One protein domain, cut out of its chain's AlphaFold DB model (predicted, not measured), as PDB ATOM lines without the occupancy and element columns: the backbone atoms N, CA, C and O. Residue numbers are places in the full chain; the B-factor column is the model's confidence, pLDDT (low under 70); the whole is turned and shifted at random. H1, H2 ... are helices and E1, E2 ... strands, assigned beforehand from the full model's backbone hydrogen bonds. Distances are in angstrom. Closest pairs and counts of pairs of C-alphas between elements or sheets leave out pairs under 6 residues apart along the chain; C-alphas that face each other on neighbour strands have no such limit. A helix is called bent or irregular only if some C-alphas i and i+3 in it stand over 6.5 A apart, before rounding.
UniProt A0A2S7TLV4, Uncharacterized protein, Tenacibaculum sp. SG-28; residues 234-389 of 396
ATOM      1  N   ASP A 234      59.045 -27.791 111.052       96.69
ATOM      2  CA  ASP A 234      59.148 -27.552 112.489       96.69
ATOM      3  C   ASP A 234      57.760 -27.286 113.082       96.69
ATOM      4  O   ASP A 234      56.832 -26.881 112.372       96.69
ATOM      5  N   ASN A 235      57.590 -27.523 114.386       96.06
ATOM      6  CA  ASN A 235      56.305 -27.295 115.049       96.06
ATOM      7  C   ASN A 235      55.841 -25.842 114.847       96.06
ATOM      8  O   ASN A 235      56.607 -24.904 115.055       96.06
ATOM      9  N   ARG A 236      54.576 -25.668 114.454       94.69
ATOM     10  CA  ARG A 236      53.921 -24.400 114.085       94.69
ATOM     11  C   ARG A 236      54.449 -23.725 112.816       94.69
ATOM     12  O   ARG A 236      53.973 -22.638 112.486       94.69
ATOM     13  N   SER A 237      55.360 -24.351 112.073       96.75
ATOM     14  CA  SER A 237      55.762 -23.855 110.754       96.75
ATOM     15  C   SER A 237      54.693 -24.145 109.695       96.75
ATOM     16  O   SER A 237      53.878 -25.068 109.824       96.75
ATOM     17  N   TYR A 238      54.682 -23.328 108.643       96.00
ATOM     18  CA  TYR A 238      53.766 -23.468 107.519       96.00
ATOM     19  C   TYR A 238      54.539 -23.546 106.204       96.00
ATOM     20  O   TYR A 238      55.580 -22.918 106.029       96.00
ATOM     21  N   LEU A 239      53.989 -24.300 105.261       96.69
ATOM     22  CA  LEU A 239      54.494 -24.446 103.907       96.69
ATOM     23  C   LEU A 239      53.410 -24.006 102.926       96.69
ATOM     24  O   LEU A 239      52.252 -24.407 103.044       96.69
ATOM     25  N   ASN A 240      53.791 -23.171 101.964       97.25
ATOM     26  CA  ASN A 240      52.891 -22.617 100.960       97.25
ATOM     27  C   ASN A 240      53.557 -22.675  99.582       97.25
ATOM     28  O   ASN A 240      54.483 -21.915  99.303       97.25
ATOM     29  N   LEU A 241      53.083 -23.580  98.733       96.94
ATOM     30  CA  LEU A 241      53.682 -23.891  97.437       96.94
ATOM     31  C   LEU A 241      52.646 -23.767  96.321       96.94
ATOM     32  O   LEU A 241      51.454 -23.920  96.566       96.94
ATOM     33  N   LYS A 242      53.081 -23.502  95.085       97.69
ATOM     34  CA  LYS A 242      52.166 -23.485  93.930       97.69
ATOM     35  C   LYS A 242      51.713 -24.914  93.624       97.69
ATOM     36  O   LYS A 242      52.538 -25.821  93.624       97.69
ATOM     37  N   GLU A 243      50.428 -25.104  93.354       96.62
ATOM     38  CA  GLU A 243      49.814 -26.405  93.053       96.62
ATOM     39  C   GLU A 243      49.159 -26.353  91.669       96.62
ATOM     40  O   GLU A 243      48.524 -25.358  91.318       96.62
ATOM     41  N   GLU A 244      49.315 -27.417  90.889       97.44
ATOM     42  CA  GLU A 244      48.586 -27.663  89.648       97.44
ATOM     43  C   GLU A 244      47.928 -29.040  89.727       97.44
ATOM     44  O   GLU A 244      48.576 -30.020  90.086       97.44
ATOM     45  N   SER A 245      46.661 -29.138  89.343       96.19
ATOM     46  CA  SER A 245      45.952 -30.418  89.282       96.19
ATOM     47  C   SER A 245      44.942 -30.433  88.145       96.19
ATOM     48  O   SER A 245      44.530 -29.383  87.657       96.19
ATOM     49  N   ILE A 246      44.500 -31.619  87.744       96.56
ATOM     50  CA  ILE A 246      43.307 -31.776  86.912       96.56
ATOM     51  C   ILE A 246      42.157 -32.152  87.842       96.56
ATOM     52  O   ILE A 246      42.306 -33.039  88.683       96.56
ATOM     53  N   VAL A 247      41.041 -31.448  87.722       94.12
ATOM     54  CA  VAL A 247      39.890 -31.565  88.615       94.12
ATOM     55  C   VAL A 247      38.681 -31.994  87.805       94.12
ATOM     56  O   VAL A 247      38.433 -31.424  86.746       94.12
ATOM     57  N   PHE A 248      37.940 -32.974  88.313       93.50
ATOM     58  CA  PHE A 248      36.674 -33.431  87.753       93.50
ATOM     59  C   PHE A 248      35.643 -33.534  88.864       93.50
ATOM     60  O   PHE A 248      35.962 -34.043  89.933       93.50
ATOM     61  N   GLY A 249      34.416 -33.086  88.648       91.94
ATOM     62  CA  GLY A 249      33.391 -33.197  89.678       91.94
ATOM     63  C   GLY A 249      32.016 -32.738  89.218       91.94
ATOM     64  O   GLY A 249      31.885 -32.184  88.124       91.94
ATOM     65  N   PRO A 250      30.989 -32.968  90.047       92.50
ATOM     66  CA  PRO A 250      29.663 -32.438  89.795       92.50
ATOM     67  C   PRO A 250      29.647 -30.912  89.948       92.50
ATOM     68  O   PRO A 250      30.364 -30.344  90.777       92.50
ATOM     69  N   ILE A 251      28.782 -30.258  89.186       94.25
ATOM     70  CA  ILE A 251      28.477 -28.831  89.310       94.25
ATOM     71  C   ILE A 251      26.970 -28.605  89.245       94.25
ATOM     72  O   ILE A 251      26.251 -29.381  88.614       94.25
ATOM     73  N   ILE A 252      26.507 -27.528  89.877       95.31
ATOM     74  CA  ILE A 252      25.140 -27.027  89.739       95.31
ATOM     75  C   ILE A 252      25.228 -25.598  89.212       95.31
ATOM     76  O   ILE A 252      26.029 -24.809  89.715       95.31
ATOM     77  N   ILE A 253      24.419 -25.267  88.208       96.44
ATOM     78  CA  ILE A 253      24.367 -23.933  87.593       96.44
ATOM     79  C   ILE A 253      22.958 -23.367  87.803       96.44
ATOM     80  O   ILE A 253      22.148 -23.403  86.881       96.44
ATOM     81  N   PRO A 254      22.625 -22.909  89.026       93.81
ATOM     82  CA  PRO A 254      21.261 -22.523  89.365       93.81
ATOM     83  C   PRO A 254      20.789 -21.260  88.651       93.81
ATOM     84  O   PRO A 254      19.595 -21.028  88.636       93.81
ATOM     85  N   PHE A 255      21.686 -20.437  88.098       96.06
ATOM     86  CA  PHE A 255      21.311 -19.206  87.404       96.06
ATOM     87  C   PHE A 255      21.895 -19.185  86.001       96.06
ATOM     88  O   PHE A 255      23.110 -19.351  85.833       96.06
ATOM     89  N   LYS A 256      21.043 -18.924  85.012       96.69
ATOM     90  CA  LYS A 256      21.435 -18.726  83.617       96.69
ATOM     91  C   LYS A 256      20.816 -17.448  83.080       96.69
ATOM     92  O   LYS A 256      19.637 -17.190  83.277       96.69
ATOM     93  N   TYR A 257      21.627 -16.680  82.373       97.50
ATOM     94  CA  TYR A 257      21.217 -15.536  81.585       97.50
ATOM     95  C   TYR A 257      21.377 -15.872  80.104       97.50
ATOM     96  O   TYR A 257      22.474 -16.207  79.638       97.50
ATOM     97  N   ARG A 258      20.272 -15.784  79.371       96.81
ATOM     98  CA  ARG A 258      20.181 -16.026  77.935       96.81
ATOM     99  C   ARG A 258      20.008 -14.690  77.233       96.81
ATOM    100  O   ARG A 258      19.167 -13.877  77.604       96.81
ATOM    101  N   PHE A 259      20.830 -14.452  76.220       97.06
ATOM    102  CA  PHE A 259      20.821 -13.177  75.513       97.06
ATOM    103  C   PHE A 259      19.597 -13.069  74.596       97.06
ATOM    104  O   PHE A 259      19.288 -14.004  73.849       97.06
ATOM    105  N   GLY A 260      18.941 -11.908  74.630       96.25
ATOM    106  CA  GLY A 260      17.888 -11.567  73.676       96.25
ATOM    107  C   GLY A 260      18.428 -11.510  72.248       96.25
ATOM    108  O   GLY A 260      19.606 -11.212  72.024       96.25
ATOM    109  N   HIS A 261      17.587 -11.862  71.282       96.06
ATOM    110  CA  HIS A 261      17.966 -11.951  69.876       96.06
ATOM    111  C   HIS A 261      16.737 -11.981  68.964       96.06
ATOM    112  O   HIS A 261      15.643 -12.319  69.393       96.06
ATOM    113  N   THR A 262      16.926 -11.715  67.675       95.62
ATOM    114  CA  THR A 262      15.849 -11.834  66.684       95.62
ATOM    115  C   THR A 262      15.857 -13.226  66.040       95.62
ATOM    116  O   THR A 262      16.907 -13.723  65.611       95.62
ATOM    117  N   LYS A 263      14.691 -13.870  65.931       92.06
ATOM    118  CA  LYS A 263      14.503 -15.160  65.241       92.06
ATOM    119  C   LYS A 263      13.198 -15.114  64.450       92.06
ATOM    120  O   LYS A 263      12.158 -14.764  64.984       92.06
ATOM    121  N   ASN A 264      13.257 -15.443  63.158       91.25
ATOM    122  CA  ASN A 264      12.103 -15.384  62.245       91.25
ATOM    123  C   ASN A 264      11.385 -14.014  62.205       91.25
ATOM    124  O   ASN A 264      10.181 -13.960  61.984       91.25
ATOM    125  N   GLY A 265      12.117 -12.911  62.408       91.44
ATOM    126  CA  GLY A 265      11.548 -11.556  62.431       91.44
ATOM    127  C   GLY A 265      10.841 -11.177  63.736       91.44
ATOM    128  O   GLY A 265      10.278 -10.091  63.807       91.44
ATOM    129  N   VAL A 266      10.888 -12.043  64.752       93.06
ATOM    130  CA  VAL A 266      10.385 -11.784  66.106       93.06
ATOM    131  C   VAL A 266      11.568 -11.473  67.020       93.06
ATOM    132  O   VAL A 266      12.560 -12.211  67.020       93.06
ATOM    133  N   ASP A 267      11.467 -10.387  67.783       95.31
ATOM    134  CA  ASP A 267      12.453 -10.019  68.796       95.31
ATOM    135  C   ASP A 267      12.176 -10.774  70.097       95.31
ATOM    136  O   ASP A 267      11.167 -10.559  70.764       95.31
ATOM    137  N   ILE A 268      13.094 -11.667  70.456       96.00
ATOM    138  CA  ILE A 268      13.063 -12.428  71.701       96.00
ATOM    139  C   ILE A 268      13.829 -11.624  72.752       96.00
ATOM    140  O   ILE A 268      14.993 -11.254  72.544       96.00
ATOM    141  N   SER A 269      13.180 -11.361  73.886       95.44
ATOM    142  CA  SER A 269      13.785 -10.655  75.023       95.44
ATOM    143  C   SER A 269      14.938 -11.453  75.641       95.44
ATOM    144  O   SER A 269      15.152 -12.609  75.308       95.44
ATOM    145  N   ALA A 270      15.741 -10.843  76.511       95.81
ATOM    146  CA  ALA A 270      16.682 -11.618  77.319       95.81
ATOM    147  C   ALA A 270      15.933 -12.368  78.431       95.81
ATOM    148  O   ALA A 270      14.940 -11.860  78.946       95.81
ATOM    149  N   ASP A 271      16.444 -13.531  78.830       94.94
ATOM    150  CA  ASP A 271      15.849 -14.363  79.880       94.94
ATOM    151  C   ASP A 271      16.850 -14.627  81.007       94.94
ATOM    152  O   ASP A 271      18.034 -14.883  80.770       94.94
ATOM    153  N   PHE A 272      16.364 -14.564  82.242       94.94
ATOM    154  CA  PHE A 272      17.105 -14.933  83.438       94.94
ATOM    155  C   PHE A 272      16.322 -16.015  84.172       94.94
ATOM    156  O   PHE A 272      15.301 -15.723  84.794       94.94
ATOM    157  N   SER A 273      16.822 -17.249  84.136       91.31
ATOM    158  CA  SER A 273      16.141 -18.387  84.748       91.31
ATOM    159  C   SER A 273      16.909 -18.960  85.935       91.31
ATOM    160  O   SER A 273      18.148 -18.930  85.993       91.31
ATOM    161  N   ALA A 274      16.137 -19.473  86.894       89.88
ATOM    162  CA  ALA A 274      16.614 -20.081  88.128       89.88
ATOM    163  C   ALA A 274      16.241 -21.573  88.192       89.88
ATOM    164  O   ALA A 274      15.583 -22.026  89.129       89.88
ATOM    165  N   ASP A 275      16.618 -22.329  87.160       86.19
ATOM    166  CA  ASP A 275      16.233 -23.735  87.014       86.19
ATOM    167  C   ASP A 275      17.260 -24.692  87.620       86.19
ATOM    168  O   ASP A 275      18.461 -24.414  87.711       86.19
ATOM    169  N   PHE A 276      16.807 -25.897  87.971       83.25
ATOM    170  CA  PHE A 276      17.722 -26.962  88.356       83.25
ATOM    171  C   PHE A 276      18.545 -27.429  87.145       83.25
ATOM    172  O   PHE A 276      18.054 -28.122  86.248       83.25
ATOM    173  N   ASN A 277      19.830 -27.082  87.147       89.81
ATOM    174  CA  ASN A 277      20.816 -27.560  86.189       89.81
ATOM    175  C   ASN A 277      21.966 -28.237  86.934       89.81
ATOM    176  O   ASN A 277      22.639 -27.607  87.750       89.81
ATOM    177  N   ALA A 278      22.191 -29.514  86.635       93.81
ATOM    178  CA  ALA A 278      23.256 -30.309  87.227       93.81
ATOM    179  C   ALA A 278      24.130 -30.907  86.127       93.81
ATOM    180  O   ALA A 278      23.642 -31.359  85.091       93.81
ATOM    181  N   GLY A 279      25.439 -30.923  86.337       93.44
ATOM    182  CA  GLY A 279      26.379 -31.367  85.321       93.44
ATOM    183  C   GLY A 279      27.681 -31.896  85.872       93.44
ATOM    184  O   GLY A 279      27.890 -31.984  87.078       93.44
ATOM    185  N   LEU A 280      28.566 -32.234  84.943       94.88
ATOM    186  CA  LEU A 280      29.947 -32.598  85.202       94.88
ATOM    187  C   LEU A 280      30.855 -31.491  84.680       94.88
ATOM    188  O   LEU A 280      30.687 -31.021  83.556       94.88
ATOM    189  N   PHE A 281      31.840 -31.111  85.483       95.75
ATOM    190  CA  PHE A 281      32.887 -30.163  85.128       95.75
ATOM    191  C   PHE A 281      34.245 -30.849  85.188       95.75
ATOM    192  O   PHE A 281      34.519 -31.618  86.110       95.75
ATOM    193  N   GLY A 282      35.101 -30.555  84.214       96.62
ATOM    194  CA  GLY A 282      36.462 -31.066  84.131       96.62
ATOM    195  C   GLY A 282      37.420 -29.982  83.660       96.62
ATOM    196  O   GLY A 282      37.187 -29.359  82.626       96.62
ATOM    197  N   GLY A 283      38.510 -29.751  84.387       97.50
ATOM    198  CA  GLY A 283      39.412 -28.648  84.068       97.50
ATOM    199  C   GLY A 283      40.789 -28.723  84.702       97.50
ATOM    200  O   GLY A 283      41.073 -29.552  85.570       97.50
ATOM    201  N   LYS A 284      41.661 -27.814  84.263       98.19
ATOM    202  CA  LYS A 284      42.972 -27.601  84.871       98.19
ATOM    203  C   LYS A 284      42.839 -26.568  85.983       98.19
ATOM    204  O   LYS A 284      42.278 -25.496  85.772       98.19
ATOM    205  N   SER A 285      43.354 -26.907  87.158       97.44
ATOM    206  CA  SER A 285      43.316 -26.083  88.360       97.44
ATOM    207  C   SER A 285      44.710 -25.605  88.734       97.44
ATOM    208  O   SER A 285      45.663 -26.386  88.727       97.44
ATOM    209  N   TRP A 286      44.808 -24.327  89.082       98.06
ATOM    210  CA  TRP A 286      45.996 -23.670  89.606       98.06
ATOM    211  C   TRP A 286      45.676 -23.117  90.983       98.06
ATOM    212  O   TRP A 286      44.741 -22.337  91.155       98.06
ATOM    213  N   GLY A 287      46.458 -23.497  91.980       96.38
ATOM    214  CA  GLY A 287      46.205 -23.095  93.351       96.38
ATOM    215  C   GLY A 287      47.460 -23.051  94.190       96.38
ATOM    216  O   GLY A 287      48.579 -22.862  93.698       96.38
ATOM    217  N   ARG A 288      47.258 -23.208  95.496       95.44
ATOM    218  CA  ARG A 288      48.347 -23.305  96.459       95.44
ATOM    219  C   ARG A 288      48.177 -24.518  97.356       95.44
ATOM    220  O   ARG A 288      47.152 -24.649  98.019       95.44
ATOM    221  N   TYR A 289      49.223 -25.331  97.427       94.81
ATOM    222  CA  TYR A 289      49.375 -26.387  98.409       94.81
ATOM    223  C   TYR A 289      49.821 -25.752  99.723       94.81
ATOM    224  O   TYR A 289      50.943 -25.249  99.832       94.81
ATOM    225  N   ARG A 290      48.917 -25.732 100.705       95.12
ATOM    226  CA  ARG A 290      49.153 -25.122 102.013       95.12
ATOM    227  C   ARG A 290      49.036 -26.161 103.112       95.12
ATOM    228  O   ARG A 290      48.008 -26.821 103.238       95.12
ATOM    229  N   VAL A 291      50.074 -26.289 103.926       95.75
ATOM    230  CA  VAL A 291      50.094 -27.227 105.050       95.75
ATOM    231  C   VAL A 291      50.819 -26.604 106.235       95.75
ATOM    232  O   VAL A 291      51.796 -25.878 106.060       95.75
ATOM    233  N   LYS A 292      50.313 -26.854 107.440       96.44
ATOM    234  CA  LYS A 292      50.904 -26.418 108.706       96.44
ATOM    235  C   LYS A 292      51.157 -27.645 109.566       96.44
ATOM    236  O   LYS A 292      50.283 -28.503 109.651       96.44
ATOM    237  N   TYR A 293      52.318 -27.723 110.202       96.50
ATOM    238  CA  TYR A 293      52.574 -28.752 111.206       96.50
ATOM    239  C   TYR A 293      52.209 -28.203 112.588       96.50
ATOM    240  O   TYR A 293      52.777 -27.205 113.026       96.50
ATOM    241  N   GLU A 294      51.214 -28.786 113.253       95.00
ATOM    242  CA  GLU A 294      50.736 -28.330 114.562       95.00
ATOM    243  C   GLU A 294      50.059 -29.465 115.329       95.00
ATOM    244  O   GLU A 294      49.233 -30.183 114.765       95.00
ATOM    245  N   SER A 295      50.345 -29.560 116.632       92.31
ATOM    246  CA  SER A 295      49.824 -30.621 117.509       92.31
ATOM    247  C   SER A 295      50.225 -32.018 117.023       92.31
ATOM    248  O   SER A 295      49.395 -32.914 116.973       92.31
ATOM    249  N   ASP A 296      51.488 -32.161 116.614       91.00
ATOM    250  CA  ASP A 296      52.072 -33.403 116.096       91.00
ATOM    251  C   ASP A 296      51.402 -33.969 114.835       91.00
ATOM    252  O   ASP A 296      51.562 -35.141 114.501       91.00
ATOM    253  N   GLU A 297      50.693 -33.122 114.079       93.81
ATOM    254  CA  GLU A 297      50.047 -33.501 112.825       93.81
ATOM    255  C   GLU A 297      50.217 -32.445 111.727       93.81
ATOM    256  O   GLU A 297      50.187 -31.234 111.970       93.81
ATOM    257  N   LEU A 298      50.356 -32.903 110.479       93.75
ATOM    258  CA  LEU A 298      50.262 -32.050 109.295       93.75
ATOM    259  C   LEU A 298      48.794 -31.762 108.986       93.75
ATOM    260  O   LEU A 298      48.037 -32.632 108.558       93.75
ATOM    261  N   LYS A 299      48.399 -30.503 109.147       92.62
ATOM    262  CA  LYS A 299      47.063 -30.011 108.820       92.62
ATOM    263  C   LYS A 299      47.114 -29.309 107.474       92.62
ATOM    264  O   LYS A 299      47.741 -28.254 107.331       92.62
ATOM    265  N   LYS A 300      46.447 -29.887 106.472       90.69
ATOM    266  CA  LYS A 300      46.225 -29.206 105.195       90.69
ATOM    267  C   LYS A 300      45.333 -27.992 105.452       90.69
ATOM    268  O   LYS A 300      44.256 -28.117 106.029       90.69
ATOM    269  N   LEU A 301      45.812 -26.815 105.072       90.50
ATOM    270  CA  LEU A 301      45.046 -25.582 105.181       90.50
ATOM    271  C   LEU A 301      44.117 -25.457 103.973       90.50
ATOM    272  O   LEU A 301      44.297 -26.124 102.956       90.50
ATOM    273  N   SER A 302      43.124 -24.581 104.080       83.12
ATOM    274  CA  SER A 302      42.193 -24.309 102.988       83.12
ATOM    275  C   SER A 302      42.939 -23.941 101.715       83.12
ATOM    276  O   SER A 302      43.763 -23.024 101.730       83.12
ATOM    277  N   ASN A 303      42.641 -24.599 100.602       79.31
ATOM    278  CA  ASN A 303      43.222 -24.238  99.316       79.31
ATOM    279  C   ASN A 303      42.378 -23.134  98.665       79.31
ATOM    280  O   ASN A 303      41.163 -23.087  98.829       79.31
ATOM    281  N   LEU A 304      43.065 -22.208  98.000       91.06
ATOM    282  CA  LEU A 304      42.474 -21.243  97.081       91.06
ATOM    283  C   LEU A 304      42.993 -21.658  95.715       91.06
ATOM    284  O   LEU A 304      44.214 -21.726  95.525       91.06
ATOM    285  N   SER A 305      42.085 -21.980  94.810       95.62
ATOM    286  CA  SER A 305      42.434 -22.370  93.449       95.62
ATOM    287  C   SER A 305      41.509 -21.727  92.434       95.62
ATOM    288  O   SER A 305      40.372 -21.378  92.743       95.62
ATOM    289  N   LEU A 306      42.029 -21.572  91.225       97.62
ATOM    290  CA  LEU A 306      41.313 -21.178  90.029       97.62
ATOM    291  C   LEU A 306      41.356 -22.358  89.064       97.62
ATOM    292  O   LEU A 306      42.430 -22.883  88.786       97.62
ATOM    293  N   THR A 307      40.210 -22.765  88.549       97.88
ATOM    294  CA  THR A 307      40.072 -23.885  87.627       97.88
ATOM    295  C   THR A 307      39.417 -23.393  86.352       97.88
ATOM    296  O   THR A 307      38.372 -22.755  86.407       97.88
ATOM    297  N   VAL A 308      40.022 -23.692  85.208       98.56
ATOM    298  CA  VAL A 308      39.444 -23.416  83.889       98.56
ATOM    299  C   VAL A 308      39.208 -24.749  83.202       98.56
ATOM    300  O   VAL A 308      40.093 -25.611  83.189       98.56
ATOM    301  N   GLY A 309      38.008 -24.943  82.672       98.12
ATOM    302  CA  GLY A 309      37.598 -26.245  82.174       98.12
ATOM    303  C   GLY A 309      36.410 -26.210  81.236       98.12
ATOM    304  O   GLY A 309      35.885 -25.153  80.890       98.12
ATOM    305  N   ILE A 310      36.009 -27.410  80.845       98.44
ATOM    306  CA  ILE A 310      34.792 -27.686  80.092       98.44
ATOM    307  C   ILE A 310      33.752 -28.295  81.025       98.44
ATOM    308  O   ILE A 310      34.090 -28.899  82.048       98.44
ATOM    309  N   PHE A 311      32.487 -28.172  80.657       97.62
ATOM    310  CA  PHE A 311      31.409 -28.859  81.348       97.62
ATOM    311  C   PHE A 311      30.382 -29.428  80.388       97.62
ATOM    312  O   PHE A 311      30.279 -29.028  79.228       97.62
ATOM    313  N   LEU A 312      29.610 -30.362  80.928       97.56
ATOM    314  CA  LEU A 312      28.418 -30.906  80.313       97.56
ATOM    315  C   LEU A 312      27.333 -30.996  81.382       97.56
ATOM    316  O   LEU A 312      27.485 -31.735  82.354       97.56
ATOM    317  N   SER A 313      26.253 -30.242  81.214       96.12
ATOM    318  CA  SER A 313      25.136 -30.226  82.162       96.12
ATOM    319  C   SER A 313      23.832 -30.695  81.547       96.12
ATOM    320  O   SER A 313      23.599 -30.471  80.363       96.12
ATOM    321  N   LEU A 314      22.971 -31.283  82.366       95.38
ATOM    322  CA  LEU A 314      21.582 -31.578  82.053       95.38
ATOM    323  C   LEU A 314      20.680 -30.640  82.862       95.38
ATOM    324  O   LEU A 314      20.889 -30.438  84.060       95.38
ATOM    325  N   SER A 315      19.670 -30.082  82.210       93.50
ATOM    326  CA  SER A 315      18.615 -29.288  82.852       93.50
ATOM    327  C   SER A 315      17.241 -29.789  82.443       93.50
ATOM    328  O   SER A 315      17.080 -30.395  81.383       93.50
ATOM    329  N   ALA A 316      16.251 -29.529  83.290       92.25
ATOM    330  CA  ALA A 316      14.853 -29.547  82.893       92.25
ATOM    331  C   ALA A 316      14.460 -28.113  82.526       92.25
ATOM    332  O   ALA A 316      14.702 -27.200  83.309       92.25
ATOM    333  N   THR A 317      13.914 -27.923  81.329       89.50
ATOM    334  CA  THR A 317      13.455 -26.623  80.836       89.50
ATOM    335  C   THR A 317      11.981 -26.747  80.494       89.50
ATOM    336  O   THR A 317      11.589 -27.680  79.786       89.50
ATOM    337  N   THR A 318      11.176 -25.838  81.024       90.62
ATOM    338  CA  THR A 318       9.755 -25.728  80.703       90.62
ATOM    339  C   THR A 318       9.600 -24.855  79.465       90.62
ATOM    340  O   THR A 318      10.197 -23.786  79.386       90.62
ATOM    341  N   PHE A 319       8.867 -25.363  78.480       89.25
ATOM    342  CA  PHE A 319       8.465 -24.636  77.284       89.25
ATOM    343  C   PHE A 319       6.999 -24.237  77.423       89.25
ATOM    344  O   PHE A 319       6.178 -25.055  77.844       89.25
ATOM    345  N   ASP A 320       6.702 -23.004  77.051       90.88
ATOM    346  CA  ASP A 320       5.399 -22.344  77.118       90.88
ATOM    347  C   ASP A 320       5.248 -21.382  75.923       90.88
ATOM    348  O   ASP A 320       6.103 -21.343  75.026       90.88
ATOM    349  N   GLU A 321       4.145 -20.639  75.875       91.06
ATOM    350  CA  GLU A 321       3.890 -19.641  74.831       91.06
ATOM    351  C   GLU A 321       5.010 -18.585  74.769       91.06
ATOM    352  O   GLU A 321       5.578 -18.350  73.698       91.06
ATOM    353  N   ASP A 322       5.422 -18.053  75.924       89.25
ATOM    354  CA  ASP A 322       6.426 -16.985  76.048       89.25
ATOM    355  C   ASP A 322       7.832 -17.402  75.588       89.25
ATOM    356  O   ASP A 322       8.621 -16.576  75.124       89.25
ATOM    357  N   SER A 323       8.165 -18.689  75.691       89.06
ATOM    358  CA  SER A 323       9.464 -19.239  75.287       89.06
ATOM    359  C   SER A 323       9.460 -19.909  73.907       89.06
ATOM    360  O   SER A 323      10.483 -20.478  73.494       89.06
ATOM    361  N   THR A 324       8.335 -19.865  73.183       91.69
ATOM    362  CA  THR A 324       8.189 -20.425  71.826       91.69
ATOM    363  C   THR A 324       7.635 -19.433  70.800       91.69
ATOM    364  O   THR A 324       7.241 -19.830  69.697       91.69
ATOM    365  N   THR A 325       7.666 -18.137  71.120       91.62
ATOM    366  CA  THR A 325       7.091 -17.041  70.318       91.62
ATOM    367  C   THR A 325       7.635 -16.965  68.892       91.62
ATOM    368  O   THR A 325       6.923 -16.578  67.965       91.62
ATOM    369  N   SER A 326       8.890 -17.368  68.673       89.12
ATOM    370  CA  SER A 326       9.517 -17.321  67.347       89.12
ATOM    371  C   SER A 326       9.166 -18.509  66.445       89.12
ATOM    372  O   SER A 326       9.588 -18.555  65.280       89.12
ATOM    373  N   ALA A 327       8.462 -19.519  66.960       89.56
ATOM    374  CA  ALA A 327       8.090 -20.696  66.190       89.56
ATOM    375  C   ALA A 327       6.981 -20.376  65.174       89.56
ATOM    376  O   ALA A 327       6.118 -19.542  65.408       89.56
ATOM    377  N   LYS A 328       6.947 -21.105  64.046       88.06
ATOM    378  CA  LYS A 328       5.852 -20.974  63.056       88.06
ATOM    379  C   LYS A 328       4.471 -21.261  63.658       88.06
ATOM    380  O   LYS A 328       3.477 -20.740  63.172       88.06
ATOM    381  N   VAL A 329       4.438 -22.144  64.655       88.88
ATOM    382  CA  VAL A 329       3.263 -22.480  65.463       88.88
ATOM    383  C   VAL A 329       3.740 -22.531  66.920       88.88
ATOM    384  O   VAL A 329       4.283 -23.578  67.319       88.88
ATOM    385  N   PRO A 330       3.632 -21.415  67.668       88.50
ATOM    386  CA  PRO A 330       3.918 -21.362  69.103       88.50
ATOM    387  C   PRO A 330       3.056 -22.358  69.889       88.50
ATOM    388  O   PRO A 330       2.090 -22.904  69.351       88.50
ATOM    389  N   LEU A 331       3.442 -22.644  71.131       89.44
ATOM    390  CA  LEU A 331       2.549 -23.317  72.079       89.44
ATOM    391  C   LEU A 331       1.438 -22.344  72.492       89.44
ATOM    392  O   LEU A 331       1.670 -21.138  72.524       89.44
ATOM    393  N   THR A 332       0.240 -22.853  72.762       89.25
ATOM    394  CA  THR A 332      -0.864 -22.037  73.300       89.25
ATOM    395  C   THR A 332      -0.727 -21.853  74.812       89.25
ATOM    396  O   THR A 332      -0.078 -22.674  75.452       89.25
ATOM    397  N   GLU A 333      -1.403 -20.862  75.397       82.88
ATOM    398  CA  GLU A 333      -1.387 -20.553  76.842       82.88
ATOM    399  C   GLU A 333      -1.608 -21.780  77.761       82.88
ATOM    400  O   GLU A 333      -0.961 -21.914  78.799       82.88
ATOM    401  N   ASP A 334      -2.454 -22.734  77.346       85.94
ATOM    402  CA  ASP A 334      -2.740 -23.972  78.095       85.94
ATOM    403  C   ASP A 334      -1.713 -25.111  77.874       85.94
ATOM    404  O   ASP A 334      -1.783 -26.165  78.516       85.94
ATOM    405  N   GLU A 335      -0.758 -24.942  76.955       88.00
ATOM    406  CA  GLU A 335       0.247 -25.945  76.597       88.00
ATOM    407  C   GLU A 335       1.599 -25.625  77.251       88.00
ATOM    408  O   GLU A 335       2.375 -24.801  76.770       88.00
ATOM    409  N   SER A 336       1.929 -26.353  78.321       88.25
ATOM    410  CA  SER A 336       3.261 -26.325  78.928       88.25
ATOM    411  C   SER A 336       3.899 -27.707  78.913       88.25
ATOM    412  O   SER A 336       3.306 -28.701  79.345       88.25
ATOM    413  N   GLU A 337       5.143 -27.782  78.450       89.00
ATOM    414  CA  GLU A 337       5.900 -29.025  78.441       89.00
ATOM    415  C   GLU A 337       7.299 -28.863  79.021       89.00
ATOM    416  O   GLU A 337       8.114 -28.079  78.549       89.00
ATOM    417  N   THR A 338       7.631 -29.701  80.001       90.38
ATOM    418  CA  THR A 338       8.995 -29.783  80.534       90.38
ATOM    419  C   THR A 338       9.789 -30.851  79.799       90.38
ATOM    420  O   THR A 338       9.416 -32.029  79.778       90.38
ATOM    421  N   ARG A 339      10.926 -30.462  79.220       91.00
ATOM    422  CA  ARG A 339      11.842 -31.377  78.533       91.00
ATOM    423  C   ARG A 339      13.250 -31.266  79.092       91.00
ATOM    424  O   ARG A 339      13.649 -30.262  79.673       91.00
ATOM    425  N   ALA A 340      14.014 -32.332  78.894       92.56
ATOM    426  CA  ALA A 340      15.434 -32.312  79.189       92.56
ATOM    427  C   ALA A 340      16.182 -31.476  78.137       92.56
ATOM    428  O   ALA A 340      15.881 -31.540  76.940       92.56
ATOM    429  N   SER A 341      17.197 -30.750  78.586       94.31
ATOM    430  CA  SER A 341      18.161 -30.039  77.755       94.31
ATOM    431  C   SER A 341      19.583 -30.429  78.151       94.31
ATOM    432  O   SER A 341      19.873 -30.698  79.319       94.31
ATOM    433  N   LEU A 342      20.473 -30.496  77.165       96.44
ATOM    434  CA  LEU A 342      21.904 -30.722  77.345       96.44
ATOM    435  C   LEU A 342      22.647 -29.413  77.103       96.44
ATOM    436  O   LEU A 342      22.416 -28.753  76.092       96.44
ATOM    437  N   SER A 343      23.566 -29.048  77.990       97.31
ATOM    438  CA  SER A 343      24.376 -27.840  77.842       97.31
ATOM    439  C   SER A 343      25.872 -28.146  77.928       97.31
ATOM    440  O   SER A 343      26.391 -28.313  79.034       97.31
ATOM    441  N   PRO A 344      26.585 -28.255  76.792       98.00
ATOM    442  CA  PRO A 344      28.041 -28.220  76.780       98.00
ATOM    443  C   PRO A 344      28.552 -26.777  76.889       98.00
ATOM    444  O   PRO A 344      27.930 -25.839  76.378       98.00
ATOM    445  N   GLY A 345      29.722 -26.593  77.497       98.12
ATOM    446  CA  GLY A 345      30.341 -25.273  77.570       98.12
ATOM    447  C   GLY A 345      31.708 -25.244  78.239       98.12
ATOM    448  O   GLY A 345      32.342 -26.277  78.462       98.12
ATOM    449  N   ILE A 346      32.151 -24.030  78.556       98.69
ATOM    450  CA  ILE A 346      33.383 -23.733  79.289       98.69
ATOM    451  C   ILE A 346      33.063 -23.004  80.592       98.69
ATOM    452  O   ILE A 346      32.069 -22.291  80.698       98.69
ATOM    453  N   GLY A 347      33.917 -23.162  81.593       98.19
ATOM    454  CA  GLY A 347      33.732 -22.494  82.873       98.19
ATOM    455  C   GLY A 347      35.041 -22.118  83.538       98.19
ATOM    456  O   GLY A 347      36.079 -22.755  83.338       98.19
ATOM    457  N   ILE A 348      34.957 -21.077  84.356       98.31
ATOM    458  CA  ILE A 348      36.004 -20.643  85.272       98.31
ATOM    459  C   ILE A 348      35.441 -20.785  86.681       98.31
ATOM    460  O   ILE A 348      34.432 -20.169  87.008       98.31
ATOM    461  N   MET A 349      36.089 -21.589  87.518       97.19
ATOM    462  CA  MET A 349      35.689 -21.850  88.899       97.19
ATOM    463  C   MET A 349      36.782 -21.418  89.867       97.19
ATOM    464  O   MET A 349      37.948 -21.748  89.680       97.19
ATOM    465  N   THR A 350      36.414 -20.735  90.942       96.38
ATOM    466  CA  THR A 350      37.272 -20.527  92.104       96.38
ATOM    467  C   THR A 350      36.850 -21.448  93.242       96.38
ATOM    468  O   THR A 350      35.663 -21.591  93.529       96.38
ATOM    469  N   SER A 351      37.824 -22.083  93.888       93.56
ATOM    470  CA  SER A 351      37.601 -22.938  95.054       93.56
ATOM    471  C   SER A 351      38.076 -22.219  96.304       93.56
ATOM    472  O   SER A 351      39.245 -21.832  96.378       93.56
ATOM    473  N   ILE A 352      37.199 -22.079  97.293       90.50
ATOM    474  CA  ILE A 352      37.491 -21.490  98.598       90.50
ATOM    475  C   ILE A 352      37.010 -22.479  99.664       90.50
ATOM    476  O   ILE A 352      35.813 -22.731  99.804       90.50
ATOM    477  N   TYR A 353      37.943 -23.055 100.427       86.62
ATOM    478  CA  TYR A 353      37.663 -24.164 101.353       86.62
ATOM    479  C   TYR A 353      37.055 -25.374 100.624       86.62
ATOM    480  O   TYR A 353      37.734 -26.012  99.822       86.62
ATOM    481  N   ASN A 354      35.793 -25.676 100.924       87.00
ATOM    482  CA  ASN A 354      35.018 -26.758 100.336       87.00
ATOM    483  C   ASN A 354      33.970 -26.230  99.350       87.00
ATOM    484  O   ASN A 354      33.239 -27.028  98.781       87.00
ATOM    485  N   PHE A 355      33.878 -24.916  99.146       89.94
ATOM    486  CA  PHE A 355      32.949 -24.318  98.194       89.94
ATOM    487  C   PHE A 355      33.665 -23.989  96.892       89.94
ATOM    488  O   PHE A 355      34.791 -23.492  96.889       89.94
ATOM    489  N   ASN A 356      32.981 -24.243  95.790       93.12
ATOM    490  CA  ASN A 356      33.390 -23.857  94.457       93.12
ATOM    491  C   ASN A 356      32.361 -22.869  93.914       93.12
ATOM    492  O   ASN A 356      31.171 -23.162  93.937       93.12
ATOM    493  N   PHE A 357      32.809 -21.734  93.401       96.00
ATOM    494  CA  PHE A 357      31.967 -20.749  92.727       96.00
ATOM    495  C   PHE A 357      32.475 -20.590  91.309       96.00
ATOM    496  O   PHE A 357      33.686 -20.520  91.112       96.00
ATOM    497  N   GLY A 358      31.597 -20.535  90.318       96.75
ATOM    498  CA  GLY A 358      32.035 -20.443  88.934       96.75
ATOM    499  C   GLY A 358      31.151 -19.589  88.055       96.75
ATOM    500  O   GLY A 358      29.959 -19.437  88.299       96.75
ATOM    501  N   LEU A 359      31.777 -19.063  87.009       98.38
ATOM    502  CA  LEU A 359      31.118 -18.465  85.862       98.38
ATOM    503  C   LEU A 359      31.228 -19.442  84.697       98.38
ATOM    504  O   LEU A 359      32.310 -19.952  84.399       98.38
ATOM    505  N   PHE A 360      30.100 -19.701  84.057       98.31
ATOM    506  CA  PHE A 360      29.953 -20.695  83.006       98.31
ATOM    507  C   PHE A 360      29.385 -20.028  81.763       98.31
ATOM    508  O   PHE A 360      28.559 -19.127  81.863       98.31
ATOM    509  N   GLY A 361      29.833 -20.471  80.597       98.31
ATOM    510  CA  GLY A 361      29.271 -20.078  79.314       98.31
ATOM    511  C   GLY A 361      29.108 -21.308  78.439       98.31
ATOM    512  O   GLY A 361      30.012 -22.143  78.365       98.31
ATOM    513  N   GLY A 362      27.962 -21.443  77.789       97.88
ATOM    514  CA  GLY A 362      27.666 -22.630  77.000       97.88
ATOM    515  C   GLY A 362      26.542 -22.413  76.011       97.88
ATOM    516  O   GLY A 362      26.075 -21.296  75.812       97.88
ATOM    517  N   PHE A 363      26.118 -23.514  75.403       97.56
ATOM    518  CA  PHE A 363      24.953 -23.573  74.529       97.56
ATOM    519  C   PHE A 363      23.946 -24.537  75.134       97.56
ATOM    520  O   PHE A 363      24.348 -25.489  75.793       97.56
ATOM    521  N   GLU A 364      22.654 -24.319  74.939       94.56
ATOM    522  CA  GLU A 364      21.622 -25.274  75.352       94.56
ATOM    523  C   GLU A 364      21.038 -25.994  74.150       94.56
ATOM    524  O   GLU A 364      20.694 -25.370  73.158       94.56
ATOM    525  N   VAL A 365      20.913 -27.313  74.230       95.94
ATOM    526  CA  VAL A 365      20.302 -28.139  73.190       95.94
ATOM    527  C   VAL A 365      19.158 -28.908  73.826       95.94
ATOM    528  O   VAL A 365      19.385 -29.825  74.617       95.94
ATOM    529  N   GLY A 366      17.926 -28.510  73.519       94.19
ATOM    530  CA  GLY A 366      16.742 -29.232  73.979       94.19
ATOM    531  C   GLY A 366      16.551 -30.545  73.211       94.19
ATOM    532  O   GLY A 366      16.925 -30.651  72.041       94.19
ATOM    533  N   PHE A 367      15.955 -31.546  73.860       93.56
ATOM    534  CA  PHE A 367      15.609 -32.823  73.230       93.56
ATOM    535  C   PHE A 367      14.145 -32.868  72.762       93.56
ATOM    536  O   PHE A 367      13.242 -32.424  73.469       93.56
ATOM    537  N   GLY A 368      13.907 -33.499  71.606       91.56
ATOM    538  CA  GLY A 368      12.574 -33.703  71.027       91.56
ATOM    539  C   GLY A 368      12.177 -32.643  69.996       91.56
ATOM    540  O   GLY A 368      12.830 -31.614  69.865       91.56
ATOM    541  N   SER A 369      11.095 -32.894  69.257       89.06
ATOM    542  CA  SER A 369      10.596 -31.989  68.205       89.06
ATOM    543  C   SER A 369      10.187 -30.614  68.740       89.06
ATOM    544  O   SER A 369      10.349 -29.606  68.060       89.06
ATOM    545  N   ILE A 370       9.708 -30.550  69.982       87.94
ATOM    546  CA  ILE A 370       9.289 -29.299  70.629       87.94
ATOM    547  C   ILE A 370      10.489 -28.404  70.956       87.94
ATOM    548  O   ILE A 370      10.374 -27.184  70.901       87.94
ATOM    549  N   ALA A 371      11.678 -28.975  71.171       90.38
ATOM    550  CA  ALA A 371      12.884 -28.182  71.392       90.38
ATOM    551  C   ALA A 371      13.258 -27.307  70.183       90.38
ATOM    552  O   ALA A 371      13.941 -26.302  70.347       90.38
ATOM    553  N   GLU A 372      12.829 -27.648  68.965       90.38
ATOM    554  CA  GLU A 372      13.047 -26.794  67.788       90.38
ATOM    555  C   GLU A 372      12.230 -25.496  67.845       90.38
ATOM    556  O   GLU A 372      12.652 -24.478  67.287       90.38
ATOM    557  N   LYS A 373      11.093 -25.518  68.555       93.44
ATOM    558  CA  LYS A 373      10.251 -24.341  68.785       93.44
ATOM    559  C   LYS A 373      10.835 -23.402  69.833       93.44
ATOM    560  O   LYS A 373      10.621 -22.204  69.729       93.44
ATOM    561  N   TRP A 374      11.603 -23.927  70.785       94.69
ATOM    562  CA  TRP A 374      12.177 -23.134  71.866       94.69
ATOM    563  C   TRP A 374      13.074 -22.004  71.347       94.69
ATOM    564  O   TRP A 374      13.981 -22.203  70.524       94.69
ATOM    565  N   ASP A 375      12.821 -20.807  71.855       95.50
ATOM    566  CA  ASP A 375      13.464 -19.568  71.436       95.50
ATOM    567  C   ASP A 375      14.975 -19.585  71.697       95.50
ATOM    568  O   ASP A 375      15.759 -19.146  70.852       95.50
ATOM    569  N   TYR A 376      15.413 -20.225  72.784       95.62
ATOM    570  CA  TYR A 376      16.827 -20.297  73.168       95.62
ATOM    571  C   TYR A 376      17.542 -21.595  72.773       95.62
ATOM    572  O   TYR A 376      18.700 -21.810  73.146       95.62
ATOM    573  N   ASN A 377      16.912 -22.459  71.974       96.00
ATOM    574  CA  ASN A 377      17.573 -23.675  71.511       96.00
ATOM    575  C   ASN A 377      18.811 -23.347  70.659       96.00
ATOM    576  O   ASN A 377      18.754 -22.579  69.697       96.00
ATOM    577  N   LYS A 378      19.940 -23.972  70.998       96.25
ATOM    578  CA  LYS A 378      21.282 -23.777  70.425       96.25
ATOM    579  C   LYS A 378      21.811 -22.345  70.564       96.25
ATOM    580  O   LYS A 378      22.688 -21.939  69.800       96.25
ATOM    581  N   ARG A 379      21.305 -21.570  71.529       95.94
ATOM    582  CA  ARG A 379      21.766 -20.203  71.802       95.94
ATOM    583  C   ARG A 379      22.798 -20.155  72.927       95.94
ATOM    584  O   ARG A 379      22.784 -21.025  73.802       95.94
ATOM    585  N   PRO A 380      23.712 -19.168  72.888       97.75
ATOM    586  CA  PRO A 380      24.673 -18.973  73.956       97.75
ATOM    587  C   PRO A 380      23.987 -18.441  75.218       97.75
ATOM    588  O   PRO A 380      23.055 -17.640  75.146       97.75
ATOM    589  N   TRP A 381      24.506 -18.839  76.371       97.75
ATOM    590  CA  TRP A 381      24.104 -18.335  77.681       97.75
ATOM    591  C   TRP A 381      25.333 -18.167  78.576       97.75
ATOM    592  O   TRP A 381      26.373 -18.793  78.344       97.75
ATOM    593  N   ILE A 382      25.208 -17.329  79.603       98.38
ATOM    594  CA  ILE A 382      26.166 -17.239  80.712       98.38
ATOM    595  C   ILE A 382      25.469 -17.609  82.014       98.38
ATOM    596  O   ILE A 382      24.277 -17.376  82.164       98.38
ATOM    597  N   GLY A 383      26.174 -18.215  82.956       97.19
ATOM    598  CA  GLY A 383      25.568 -18.657  84.201       97.19
ATOM    599  C   GLY A 383      26.526 -18.627  85.368       97.19
ATOM    600  O   GLY A 383      27.749 -18.613  85.206       97.19
ATOM    601  N   PHE A 384      25.943 -18.623  86.556       97.56
ATOM    602  CA  PHE A 384      26.667 -18.719  87.810       97.56
ATOM    603  C   PHE A 384      26.410 -20.089  88.416       97.56
ATOM    604  O   PHE A 384      25.262 -20.515  88.527       97.56
ATOM    605  N   GLY A 385      27.481 -20.780  88.793       93.56
ATOM    606  CA  GLY A 385      27.407 -22.112  89.373       93.56
ATOM    607  C   GLY A 385      28.077 -22.213  90.730       93.56
ATOM    608  O   GLY A 385      29.015 -21.478  91.046       93.56
ATOM    609  N   VAL A 386      27.587 -23.162  91.519       92.31
ATOM    610  CA  VAL A 386      28.108 -23.491  92.842       92.31
ATOM    611  C   VAL A 386      28.375 -24.993  92.906       92.31
ATOM    612  O   VAL A 386      27.603 -25.806  92.397       92.31
ATOM    613  N   GLY A 387      29.484 -25.371  93.530       86.94
ATOM    614  CA  GLY A 387      29.826 -26.753  93.847       86.94
ATOM    615  C   GLY A 387      30.284 -26.881  95.296       86.94
ATOM    616  O   GLY A 387      30.729 -25.909  95.905       86.94
ATOM    617  N   TYR A 388      30.194 -28.091  95.846       85.38
ATOM    618  CA  TYR A 388      30.658 -28.389  97.199       85.38
ATOM    619  C   TYR A 388      31.519 -29.652  97.209       85.38
ATOM    620  O   TYR A 388      31.129 -30.689  96.678       85.38
ATOM    621  N   ASN A 389      32.698 -29.570  97.822       80.81
ATOM    622  CA  ASN A 389      33.632 -30.674  97.957       80.81
ATOM    623  C   ASN A 389      33.512 -31.306  99.356       80.81
ATOM    624  O   ASN A 389      34.027 -30.783 100.346       80.81
TER     625      ASN A 389
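This is residues 234 to 389 of the 396 residues of an uncharacterized protein of Tenacibaculum sp. SG-28 (UniProt A0A2S7TLV4). A narrow closed barrel of six strands, E1, E5, E7, E8, E9 and E10, the first five of them bent, runs out at one end into a ribbon made by the first part of E1, the last part of E5 and E6. At the other end lie the small hairpin of E2 and E3, the loop of residues 320 to 336, and H1 on the outside of the barrel. The 156 printed residues hold ten named strands and one named helix, in the order E1 to E9, H1, E10; neighbour strands are antiparallel and the class is mostly strand. The whole is loose, with a radius of gyration of the C-alphas of 20.8 A, and its outline is a rod spanning 73 by 25 by 21 A.

E1, residues 238 to 258, is the antiparallel neighbour of E5, residues 277 to 294, with N 245 and O 285 within hydrogen-bond range at 3.0 A. On the same side of E1 as E5 is E4, residues 271 to 273, where N 258 and O 271 are 2.8 A apart. E2, residues 261 to 263, and E3, residues 266 to 268, form a hairpin, with N 263 and O 266 at 2.9 A. E5 and E6, residues 297 to 300, form another, with N 292 and O 299 at 2.9 A. E7, residues 304 to 319, is on the same side of E5 as E6, with N 282 and O 310 at 2.9 A. E7, E8, residues 337 to 352, and E9, residues 355 to 363, form a meander, each strand the antiparallel neighbour of the one before; N 311 and O 345 are 2.9 A apart, and N 348 and O 359 are 2.9 A apart. E10, residues 380 to 388, is the antiparallel neighbour of E9, with N 358 and O 385 at 2.8 A, and closes the ring on E1, with N 257 and O 382 at 2.7 A. H1, residues 369 to 372, is on the barrel and outside it, at a height over the sheet of 9.4 A; it is too short for an O i to N i+4 pair, and its one O i to N i+3 pair is within range.

E1 begins at C-alpha 238, (53.766, -23.468, 107.519), is 45.4 A long and bends by 73 degrees at residue 246. E5 is 41.2 A long, E7 39.5 A and E8 38.2 A. E9 is 25.0 A long, and E10, 25.8 A, ends at C-alpha 388, (30.658, -28.389, 97.199).

The C-alphas of Asp 234 and Val 329 are the two farthest apart, at 73.2 A. The printed part has no cut. The link from E7 to E8 is long, with 17 residues. The mean pLDDT of the printed part is 93.7, and no printed residue is under 70.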